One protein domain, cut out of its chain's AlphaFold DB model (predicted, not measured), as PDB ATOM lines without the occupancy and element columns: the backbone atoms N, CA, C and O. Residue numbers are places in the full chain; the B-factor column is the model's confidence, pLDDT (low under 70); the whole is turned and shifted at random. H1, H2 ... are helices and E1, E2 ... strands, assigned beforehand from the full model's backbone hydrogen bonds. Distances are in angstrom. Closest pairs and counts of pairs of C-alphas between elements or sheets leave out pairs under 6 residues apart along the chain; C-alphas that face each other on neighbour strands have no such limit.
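Overview. This is residues 8 to 79 of the 86 residues of the protein "Transposase, putative" of Wolbachia endosymbiont of Drosophila ananassae (UniProt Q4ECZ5). A strongly twisted sheet of five strands has helices H1 and H2 over one face, making two layers, and its other face is bare. The printed part has 72 residues, with five named strands and two named helices in the order E1 E2 E3 H1 E4 H2 E5. The sheet, E3 E2 E1 E4 E5, is mixed, and so is the class, helices and strands. The whole is compact, with a radius of gyration of the C-alphas of 10.7 A and spans of 28 by 19 by 19 A.

Along the chain. Find C-alpha 8 at (304.064, 267.736, 165.857), where E1, residues 8 to 12, begins. Next come E2, residues 16 to 22, 19.5 A long, and E3, residues 26 to 31, 16.8 A. H1, residues 34 to 46, runs 18.7 A from (294.941, 251.384, 168.292). Then follow E4, residues 51 to 56, H2, residues 61 to 70, and E5, residues 74 to 78, ending at (308.000, 262.186, 155.152).

Arrangement. E1, E2 and E3 form a meander of two hairpins, each strand the antiparallel neighbour of the one before; find N 9 and O 20 at 2.8 A, N 19 and O 28 at 2.9 A. E4 is parallel to E1, N 10 and O 53 at 2.8 A, and to E5, N 54 and O 76 at 2.8 A. H1 is on the sheet at a height of 8.9 A, along E2 at 4 degrees on the local plane; its Ser 36 and Phe 30 of E3 have C-alphas 5.6 A apart, the closest of that pair. H2, on the same face at 8.7 A, runs along E4 at 5 degrees on the local plane. E4, H2, E5 is a strand-helix-strand unit, parallel neighbours joined through a helix, and E3, H1, E4 a split one, with E2 and E1 between; both crossovers are right-handed. H1, with residues 37 to 41, and H2 only just touch, with 3 pairs of C-alphas within 8 A, closest Ile 37 and Cys 64 at 6.9 A, at a steep tilt of 50 degrees, the same way. In H1 and H2 every O i to N i+4 pair is within hydrogen-bond range.

Size, cuts and confidence. The C-alphas farthest apart, of Leu 46 and Gly 58, are 29.2 A apart. The printed part has no cut, and its six links are tight. Look at residues 57 to 59 for pLDDT under 70.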
ATOM      1  N   ALA A   8     303.544 268.975 165.290       90.50
ATOM      2  CA  ALA A   8     304.064 267.736 165.857       90.50
ATOM      3  C   ALA A   8     304.878 266.964 164.816       90.50
ATOM      4  O   ALA A   8     304.519 266.942 163.642       90.50
ATOM      5  N   GLY A   9     305.967 266.341 165.243       89.88
ATOM      6  CA  GLY A   9     306.662 265.286 164.517       89.88
ATOM      7  C   GLY A   9     306.326 263.944 165.153       89.88
ATOM      8  O   GLY A   9     306.287 263.854 166.377       89.88
ATOM      9  N   ILE A  10     306.051 262.934 164.340       88.62
ATOM     10  CA  ILE A  10     305.840 261.556 164.773       88.62
ATOM     11  C   ILE A  10     306.842 260.692 164.023       88.62
ATOM     12  O   ILE A  10     306.760 260.599 162.800       88.62
ATOM     13  N   ASP A  11     307.752 260.053 164.743       86.69
ATOM     14  CA  ASP A  11     308.580 258.989 164.183       86.69
ATOM     15  C   ASP A  11     307.905 257.637 164.438       86.69
ATOM     16  O   ASP A  11     307.511 257.313 165.565       86.69
ATOM     17  N   VAL A  12     307.684 256.875 163.365       82.94
ATOM     18  CA  VAL A  12     306.988 255.590 163.420       82.94
ATOM     19  C   VAL A  12     307.994 254.455 163.353       82.94
ATOM     20  O   VAL A  12     308.610 254.196 162.321       82.94
ATOM     21  N   SER A  13     308.060 253.699 164.442       81.12
ATOM     22  CA  SER A  13     308.795 252.447 164.550       81.12
ATOM     23  C   SER A  13     307.839 251.254 164.650       81.12
ATOM     24  O   SER A  13     306.652 251.385 164.948       81.12
ATOM     25  N   LYS A  14     308.361 250.036 164.454       76.62
ATOM     26  CA  LYS A  14     307.567 248.790 164.475       76.62
ATOM     27  C   LYS A  14     306.665 248.647 165.714       76.62
ATOM     28  O   LYS A  14     305.557 248.135 165.595       76.62
ATOM     29  N   SER A  15     307.134 249.092 166.879       80.50
ATOM     30  CA  SER A  15     306.423 248.946 168.159       80.50
ATOM     31  C   SER A  15     306.067 250.273 168.831       80.50
ATOM     32  O   SER A  15     305.312 250.263 169.799       80.50
ATOM     33  N   LYS A  16     306.617 251.400 168.368       85.06
ATOM     34  CA  LYS A  16     306.564 252.688 169.071       85.06
ATOM     35  C   LYS A  16     306.279 253.836 168.108       85.06
ATOM     36  O   LYS A  16     306.648 253.762 166.939       85.06
ATOM     37  N   LEU A  17     305.616 254.857 168.629       85.56
ATOM     38  CA  LEU A  17     305.293 256.117 167.977       85.56
ATOM     39  C   LEU A  17     305.873 257.236 168.841       85.56
ATOM     40  O   LEU A  17     305.386 257.502 169.942       85.56
ATOM     41  N   ASP A  18     306.927 257.868 168.354       88.44
ATOM     42  CA  ASP A  18     307.651 258.911 169.067       88.44
ATOM     43  C   ASP A  18     307.099 260.274 168.653       88.44
ATOM     44  O   ASP A  18     307.368 260.758 167.557       88.44
ATOM     45  N   LEU A  19     306.288 260.887 169.521       90.00
ATOM     46  CA  LEU A  19     305.631 262.163 169.265       90.00
ATOM     47  C   LEU A  19     306.404 263.311 169.911       90.00
ATOM     48  O   LEU A  19     306.663 263.312 171.115       90.00
ATOM     49  N   HIS A  20     306.703 264.335 169.119       90.31
ATOM     50  CA  HIS A  20     307.384 265.547 169.555       90.31
ATOM     51  C   HIS A  20     306.623 266.797 169.103       90.31
ATOM     52  O   HIS A  20     306.398 266.984 167.912       90.31
ATOM     53  N   ILE A  21     306.225 267.665 170.036       88.81
ATOM     54  CA  ILE A  21     305.468 268.897 169.768       88.81
ATOM     55  C   ILE A  21     306.387 270.112 169.869       88.81
ATOM     56  O   ILE A  21     306.948 270.402 170.923       88.81
ATOM     57  N   HIS A  22     306.446 270.897 168.800       83.69
ATOM     58  CA  HIS A  22     307.157 272.168 168.739       83.69
ATOM     59  C   HIS A  22     306.158 273.338 168.632       83.69
ATOM     60  O   HIS A  22     305.170 273.219 167.901       83.69
ATOM     61  N   PRO A  23     306.367 274.477 169.324       79.56
ATOM     62  CA  PRO A  23     307.532 274.861 170.135       79.56
ATOM     63  C   PRO A  23     307.447 274.495 171.624       79.56
ATOM     64  O   PRO A  23     308.255 274.976 172.403       79.56
ATOM     65  N   LEU A  24     306.469 273.683 172.035       80.06
ATOM     66  CA  LEU A  24     306.258 273.342 173.447       80.06
ATOM     67  C   LEU A  24     307.320 272.386 174.025       80.06
ATOM     68  O   LEU A  24     307.309 272.146 175.227       80.06
ATOM     69  N   GLU A  25     308.189 271.825 173.175       80.06
ATOM     70  CA  GLU A  25     309.223 270.835 173.528       80.06
ATOM     71  C   GLU A  25     308.655 269.642 174.319       80.06
ATOM     72  O   GLU A  25     309.331 269.004 175.124       80.06
ATOM     73  N   HIS A  26     307.378 269.323 174.084       86.00
ATOM     74  CA  HIS A  26     306.740 268.160 174.679       86.00
ATOM     75  C   HIS A  26     307.065 266.926 173.858       86.00
ATOM     76  O   HIS A  26     306.823 266.883 172.653       86.00
ATOM     77  N   TYR A  27     307.556 265.901 174.539       87.00
ATOM     78  CA  TYR A  27     307.851 264.608 173.955       87.00
ATOM     79  C   TYR A  27     307.054 263.527 174.675       87.00
ATOM     80  O   TYR A  27     306.995 263.504 175.908       87.00
ATOM     81  N   LYS A  28     306.427 262.639 173.906       89.19
ATOM     82  CA  LYS A  28     305.694 261.496 174.439       89.19
ATOM     83  C   LYS A  28     305.815 260.311 173.493       89.19
ATOM     84  O   LYS A  28     305.665 260.453 172.286       89.19
ATOM     85  N   ILE A  29     306.062 259.142 174.066       88.62
ATOM     86  CA  ILE A  29     306.138 257.883 173.330       88.62
ATOM     87  C   ILE A  29     304.820 257.150 173.522       88.62
ATOM     88  O   ILE A  29     304.353 256.991 174.651       88.62
ATOM     89  N   PHE A  30     304.254 256.684 172.422       87.69
ATOM     90  CA  PHE A  30     303.080 255.830 172.393       87.69
ATOM     91  C   PHE A  30     303.453 254.475 171.797       87.69
ATOM     92  O   PHE A  30     304.448 254.339 171.084       87.69
ATOM     93  N   GLU A  31     302.669 253.445 172.083       86.75
ATOM     94  CA  GLU A  31     302.806 252.176 171.375       86.75
ATOM     95  C   GLU A  31     302.113 252.247 170.011       86.75
ATOM     96  O   GLU A  31     301.134 252.971 169.831       86.75
ATOM     97  N   ASN A  32     302.587 251.461 169.042       81.19
ATOM     98  CA  ASN A  32     301.930 251.340 167.737       81.19
ATOM     99  C   ASN A  32     300.702 250.407 167.805       81.19
ATOM    100  O   ASN A  32     300.628 249.391 167.113       81.19
ATOM    101  N   ASN A  33     299.762 250.716 168.700       82.81
ATOM    102  CA  ASN A  33     298.502 250.005 168.891       82.81
ATOM    103  C   ASN A  33     297.325 251.000 168.800       82.81
ATOM    104  O   ASN A  33     297.505 252.205 168.963       82.81
ATOM    105  N   VAL A  34     296.113 250.512 168.522       81.00
ATOM    106  CA  VAL A  34     294.941 251.384 168.292       81.00
ATOM    107  C   VAL A  34     294.617 252.251 169.514       81.00
ATOM    108  O   VAL A  34     294.357 253.440 169.360       81.00
ATOM    109  N   GLN A  35     294.700 251.689 170.721       86.19
ATOM    110  CA  GLN A  35     294.382 252.399 171.961       86.19
ATOM    111  C   GLN A  35     295.355 253.559 172.225       86.19
ATOM    112  O   GLN A  35     294.942 254.670 172.539       86.19
ATOM    113  N   SER A  36     296.651 253.323 172.047       86.94
ATOM    114  CA  SER A  36     297.690 254.336 172.203       86.94
ATOM    115  C   SER A  36     297.639 255.396 171.099       86.94
ATOM    116  O   SER A  36     297.992 256.545 171.354       86.94
ATOM    117  N   ILE A  37     297.158 255.054 169.897       85.00
ATOM    118  CA  ILE A  37     296.884 256.041 168.842       85.00
ATOM    119  C   ILE A  37     295.720 256.955 169.251       85.00
ATOM    120  O   ILE A  37     295.818 258.162 169.043       85.00
ATOM    121  N   ASP A  38     294.657 256.430 169.866       87.69
ATOM    122  CA  ASP A  38     293.558 257.268 170.371       87.69
ATOM    123  C   ASP A  38     294.029 258.215 171.487       87.69
ATOM    124  O   ASP A  38     293.772 259.419 171.431       87.69
ATOM    125  N   GLU A  39     294.826 257.724 172.441       89.00
ATOM    126  CA  GLU A  39     295.438 258.578 173.473       89.00
ATOM    127  C   GLU A  39     296.340 259.670 172.872       89.00
ATOM    128  O   GLU A  39     296.421 260.793 173.383       89.00
ATOM    129  N   MET A  40     297.022 259.354 171.770       88.75
ATOM    130  CA  MET A  40     297.836 260.309 171.027       88.75
ATOM    131  C   MET A  40     296.974 261.396 170.370       88.75
ATOM    132  O   MET A  40     297.362 262.566 170.384       88.75
ATOM    133  N   LEU A  41     295.798 261.053 169.832       88.50
ATOM    134  CA  LEU A  41     294.864 262.028 169.257       88.50
ATOM    135  C   LEU A  41     294.389 263.035 170.302       88.50
ATOM    136  O   LEU A  41     294.392 264.240 170.034       88.50
ATOM    137  N   ASP A  42     294.009 262.564 171.488       89.62
ATOM    138  CA  ASP A  42     293.571 263.443 172.572       89.62
ATOM    139  C   ASP A  42     294.701 264.360 173.041       89.62
ATOM    140  O   ASP A  42     294.484 265.553 173.259       89.62
ATOM    141  N   PHE A  43     295.933 263.847 173.095       88.81
ATOM    142  CA  PHE A  43     297.111 264.656 173.402       88.81
ATOM    143  C   PHE A  43     297.346 265.758 172.353       88.81
ATOM    144  O   PHE A  43     297.553 266.922 172.696       88.81
ATOM    145  N   LEU A  44     297.245 265.428 171.064       87.94
ATOM    146  CA  LEU A  44     297.376 266.393 169.967       87.94
ATOM    147  C   LEU A  44     296.289 267.477 170.008       87.94
ATOM    148  O   LEU A  44     296.581 268.652 169.766       87.94
ATOM    149  N   ARG A  45     295.047 267.099 170.342       87.00
ATOM    150  CA  ARG A  45     293.923 268.035 170.516       87.00
ATOM    151  C   ARG A  45     294.133 268.954 171.711       87.00
ATOM    152  O   ARG A  45     293.937 270.158 171.578       87.00
ATOM    153  N   LEU A  46     294.581 268.405 172.841       88.69
ATOM    154  CA  LEU A  46     294.861 269.167 174.059       88.69
ATOM    155  C   LEU A  46     295.902 270.268 173.815       88.69
ATOM    156  O   LEU A  46     295.764 271.378 174.324       88.69
ATOM    157  N   HIS A  47     296.912 269.978 172.994       86.00
ATOM    158  CA  HIS A  47     297.971 270.923 172.633       86.00
ATOM    159  C   HIS A  47     297.669 271.755 171.377       86.00
ATOM    160  O   HIS A  47     298.539 272.484 170.902       86.00
ATOM    161  N   ASN A  48     296.445 271.676 170.847       84.31
ATOM    162  CA  ASN A  48     295.975 272.456 169.703       84.31
ATOM    163  C   ASN A  48     296.883 272.330 168.457       84.31
ATOM    164  O   ASN A  48     297.089 273.290 167.702       84.31
ATOM    165  N   VAL A  49     297.445 271.134 168.254       86.88
ATOM    166  CA  VAL A  49     298.301 270.806 167.109       86.88
ATOM    167  C   VAL A  49     297.447 270.713 165.851       86.88
ATOM    168  O   VAL A  49     296.415 270.051 165.832       86.88
ATOM    169  N   THR A  50     297.891 271.344 164.764       81.44
ATOM    170  CA  THR A  50     297.145 271.333 163.485       81.44
ATOM    171  C   THR A  50     297.904 270.687 162.334       81.44
ATOM    172  O   THR A  50     297.289 270.272 161.349       81.44
ATOM    173  N   LYS A  51     299.234 270.599 162.439       87.62
ATOM    174  CA  LYS A  51     300.118 270.046 161.411       87.62
ATOM    175  C   LYS A  51     301.014 268.995 162.036       87.62
ATOM    176  O   LYS A  51     301.619 269.245 163.076       87.62
ATOM    177  N   ILE A  52     301.099 267.851 161.376       89.56
ATOM    178  CA  ILE A  52     301.819 266.688 161.869       89.56
ATOM    179  C   ILE A  52     302.739 266.194 160.760       89.56
ATOM    180  O   ILE A  52     302.261 265.835 159.687       89.56
ATOM    181  N   GLY A  53     304.045 266.205 160.995       89.19
ATOM    182  CA  GLY A  53     305.018 265.491 160.177       89.19
ATOM    183  C   GLY A  53     305.120 264.056 160.672       89.19
ATOM    184  O   GLY A  53     305.233 263.845 161.872       89.19
ATOM    185  N   LEU A  54     305.048 263.083 159.774       87.69
ATOM    186  CA  LEU A  54     305.122 261.671 160.115       87.69
ATOM    187  C   LEU A  54     306.269 261.030 159.335       87.69
ATOM    188  O   LEU A  54     306.197 260.951 158.110       87.69
ATOM    189  N   GLU A  55     307.316 260.600 160.031       83.44
ATOM    190  CA  GLU A  55     308.472 259.923 159.444       83.44
ATOM    191  C   GLU A  55     308.198 258.418 159.326       83.44
ATOM    192  O   GLU A  55     307.872 257.728 160.292       83.44
ATOM    193  N   ALA A  56     308.221 257.931 158.086       72.69
ATOM    194  CA  ALA A  56     307.708 256.623 157.699       72.69
ATOM    195  C   ALA A  56     308.799 255.543 157.629       72.69
ATOM    196  O   ALA A  56     309.420 255.352 156.582       72.69
ATOM    197  N   THR A  57     309.000 254.765 158.693       67.12
ATOM    198  CA  THR A  57     310.023 253.705 158.704       67.12
ATOM    199  C   THR A  57     309.442 252.348 158.282       67.12
ATOM    200  O   THR A  57     309.145 251.477 159.097       67.12
ATOM    201  N   GLY A  58     309.291 252.139 156.969       65.50
ATOM    202  CA  GLY A  58     309.117 250.795 156.397       65.50
ATOM    203  C   GLY A  58     307.687 250.240 156.308       65.50
ATOM    204  O   GLY A  58     307.528 249.024 156.204       65.50
ATOM    205  N   GLY A  59     306.649 251.083 156.299       69.12
ATOM    206  CA  GLY A  59     305.268 250.693 155.980       69.12
ATOM    207  C   GLY A  59     304.303 250.638 157.171       69.12
ATOM    208  O   GLY A  59     303.107 250.410 156.964       69.12
ATOM    209  N   TYR A  60     304.789 250.855 158.396       70.00
ATOM    210  CA  TYR A  60     303.989 250.861 159.631       70.00
ATOM    211  C   TYR A  60     303.228 252.177 159.852       70.00
ATOM    212  O   TYR A  60     302.287 252.235 160.640       70.00
ATOM    213  N   GLU A  61     303.586 253.218 159.108       73.62
ATOM    214  CA  GLU A  61     303.007 254.557 159.166       73.62
ATOM    215  C   GLU A  61     301.540 254.633 158.747       73.62
ATOM    216  O   GLU A  61     300.834 255.557 159.149       73.62
ATOM    217  N   LYS A  62     301.069 253.688 157.923       78.69
ATOM    218  CA  LYS A  62     299.775 253.813 157.243       78.69
ATOM    219  C   LYS A  62     298.622 253.915 158.231       78.69
ATOM    220  O   LYS A  62     297.786 254.796 158.075       78.69
ATOM    221  N   LEU A  63     298.593 253.049 159.245       80.31
ATOM    222  CA  LEU A  63     297.521 253.046 160.243       80.31
ATOM    223  C   LEU A  63     297.455 254.392 160.975       80.31
ATOM    224  O   LEU A  63     296.401 255.016 161.024       80.31
ATOM    225  N   CYS A  64     298.601 254.872 161.461       81.75
ATOM    226  CA  CYS A  64     298.705 256.145 162.163       81.75
ATOM    227  C   CYS A  64     298.305 257.327 161.256       81.75
ATOM    228  O   CYS A  64     297.466 258.148 161.629       81.75
ATOM    229  N   ALA A  65     298.817 257.367 160.023       84.38
ATOM    230  CA  ALA A  65     298.496 258.410 159.054       84.38
ATOM    231  C   ALA A  65     296.997 258.448 158.706       84.38
ATOM    232  O   ALA A  65     296.399 259.525 158.715       84.38
ATOM    233  N   TYR A  66     296.368 257.296 158.443       86.06
ATOM    234  CA  TYR A  66     294.933 257.224 158.146       86.06
ATOM    235  C   TYR A  66     294.075 257.676 159.326       86.06
ATOM    236  O   TYR A  66     293.119 258.432 159.127       86.06
ATOM    237  N   THR A  67     294.417 257.261 160.546       86.44
ATOM    238  CA  THR A  67     293.688 257.671 161.750       86.44
ATOM    239  C   THR A  67     293.786 259.179 161.976       86.44
ATOM    240  O   THR A  67     292.774 259.834 162.228       86.44
ATOM    241  N   LEU A  68     294.976 259.760 161.814       87.00
ATOM    242  CA  LEU A  68     295.194 261.202 161.949       87.00
ATOM    243  C   LEU A  68     294.434 262.010 160.885       87.00
ATOM    244  O   LEU A  68     293.754 262.983 161.218       87.00
ATOM    245  N   LEU A  69     294.493 261.583 159.621       86.50
ATOM    246  CA  LEU A  69     293.748 262.218 158.528       86.50
ATOM    247  C   LEU A  69     292.232 262.152 158.760       86.50
ATOM    248  O   LEU A  69     291.541 263.156 158.590       86.50
ATOM    249  N   SER A  70     291.720 261.002 159.207       86.62
ATOM    250  CA  SER A  70     290.286 260.813 159.485       86.62
ATOM    251  C   SER A  70     289.792 261.671 160.654       86.62
ATOM    252  O   SER A  70     288.617 262.020 160.709       86.62
ATOM    253  N   ASN A  71     290.690 262.061 161.562       86.75
ATOM    254  CA  ASN A  71     290.395 262.943 162.691       86.75
ATOM    255  C   ASN A  71     290.611 264.437 162.383       86.75
ATOM    256  O   ASN A  71     290.527 265.264 163.292       86.75
ATOM    257  N   GLY A  72     290.863 264.794 161.117       85.75
ATOM    258  CA  GLY A  72     290.930 266.183 160.650       85.75
ATOM    259  C   GLY A  72     292.298 266.856 160.788       85.75
ATOM    260  O   GLY A  72     292.405 268.067 160.582       85.75
ATOM    261  N   PHE A  73     293.353 266.104 161.110       88.62
ATOM    262  CA  PHE A  73     294.710 266.646 161.179       88.62
ATOM    263  C   PHE A  73     295.355 266.746 159.794       88.62
ATOM    264  O   PHE A  73     295.133 265.911 158.916       88.62
ATOM    265  N   LYS A  74     296.221 267.750 159.597       89.00
ATOM    266  CA  LYS A  74     297.060 267.836 158.392       89.00
ATOM    267  C   LYS A  74     298.313 266.992 158.583       89.00
ATOM    268  O   LYS A  74     299.233 267.416 159.280       89.00
ATOM    269  N   VAL A  75     298.335 265.820 157.956       89.25
ATOM    270  CA  VAL A  75     299.453 264.873 158.025       89.25
ATOM    271  C   VAL A  75     300.364 265.036 156.813       89.25
ATOM    272  O   VAL A  75     299.906 265.013 155.672       89.25
ATOM    273  N   TYR A  76     301.660 265.165 157.069       88.38
ATOM    274  CA  TYR A  76     302.724 265.204 156.077       88.38
ATOM    275  C   TYR A  76     303.584 263.962 156.264       88.38
ATOM    276  O   TYR A  76     304.392 263.907 157.184       88.38
ATOM    277  N   VAL A  77     303.394 262.956 155.415       84.56
ATOM    278  CA  VAL A  77     304.217 261.743 155.456       84.56
ATOM    279  C   VAL A  77     305.557 262.046 154.794       84.56
ATOM    280  O   VAL A  77     305.620 262.330 153.597       84.56
ATOM    281  N   ILE A  78     306.622 262.008 155.584       82.19
ATOM    282  CA  ILE A  78     308.000 262.186 155.152       82.19
ATOM    283  C   ILE A  78     308.586 260.787 155.018       82.19
ATOM    284  O   ILE A  78     308.696 260.045 155.992       82.19
ATOM    285  N   GLN A  79     308.935 260.402 153.795       70.88
ATOM    286  CA  GLN A  79     309.679 259.167 153.595       70.88
ATOM    287  C   GLN A  79     311.137 259.426 154.001       70.88
ATOM    288  O   GLN A  79     311.768 260.287 153.373       70.88
TER     289      GLN A  79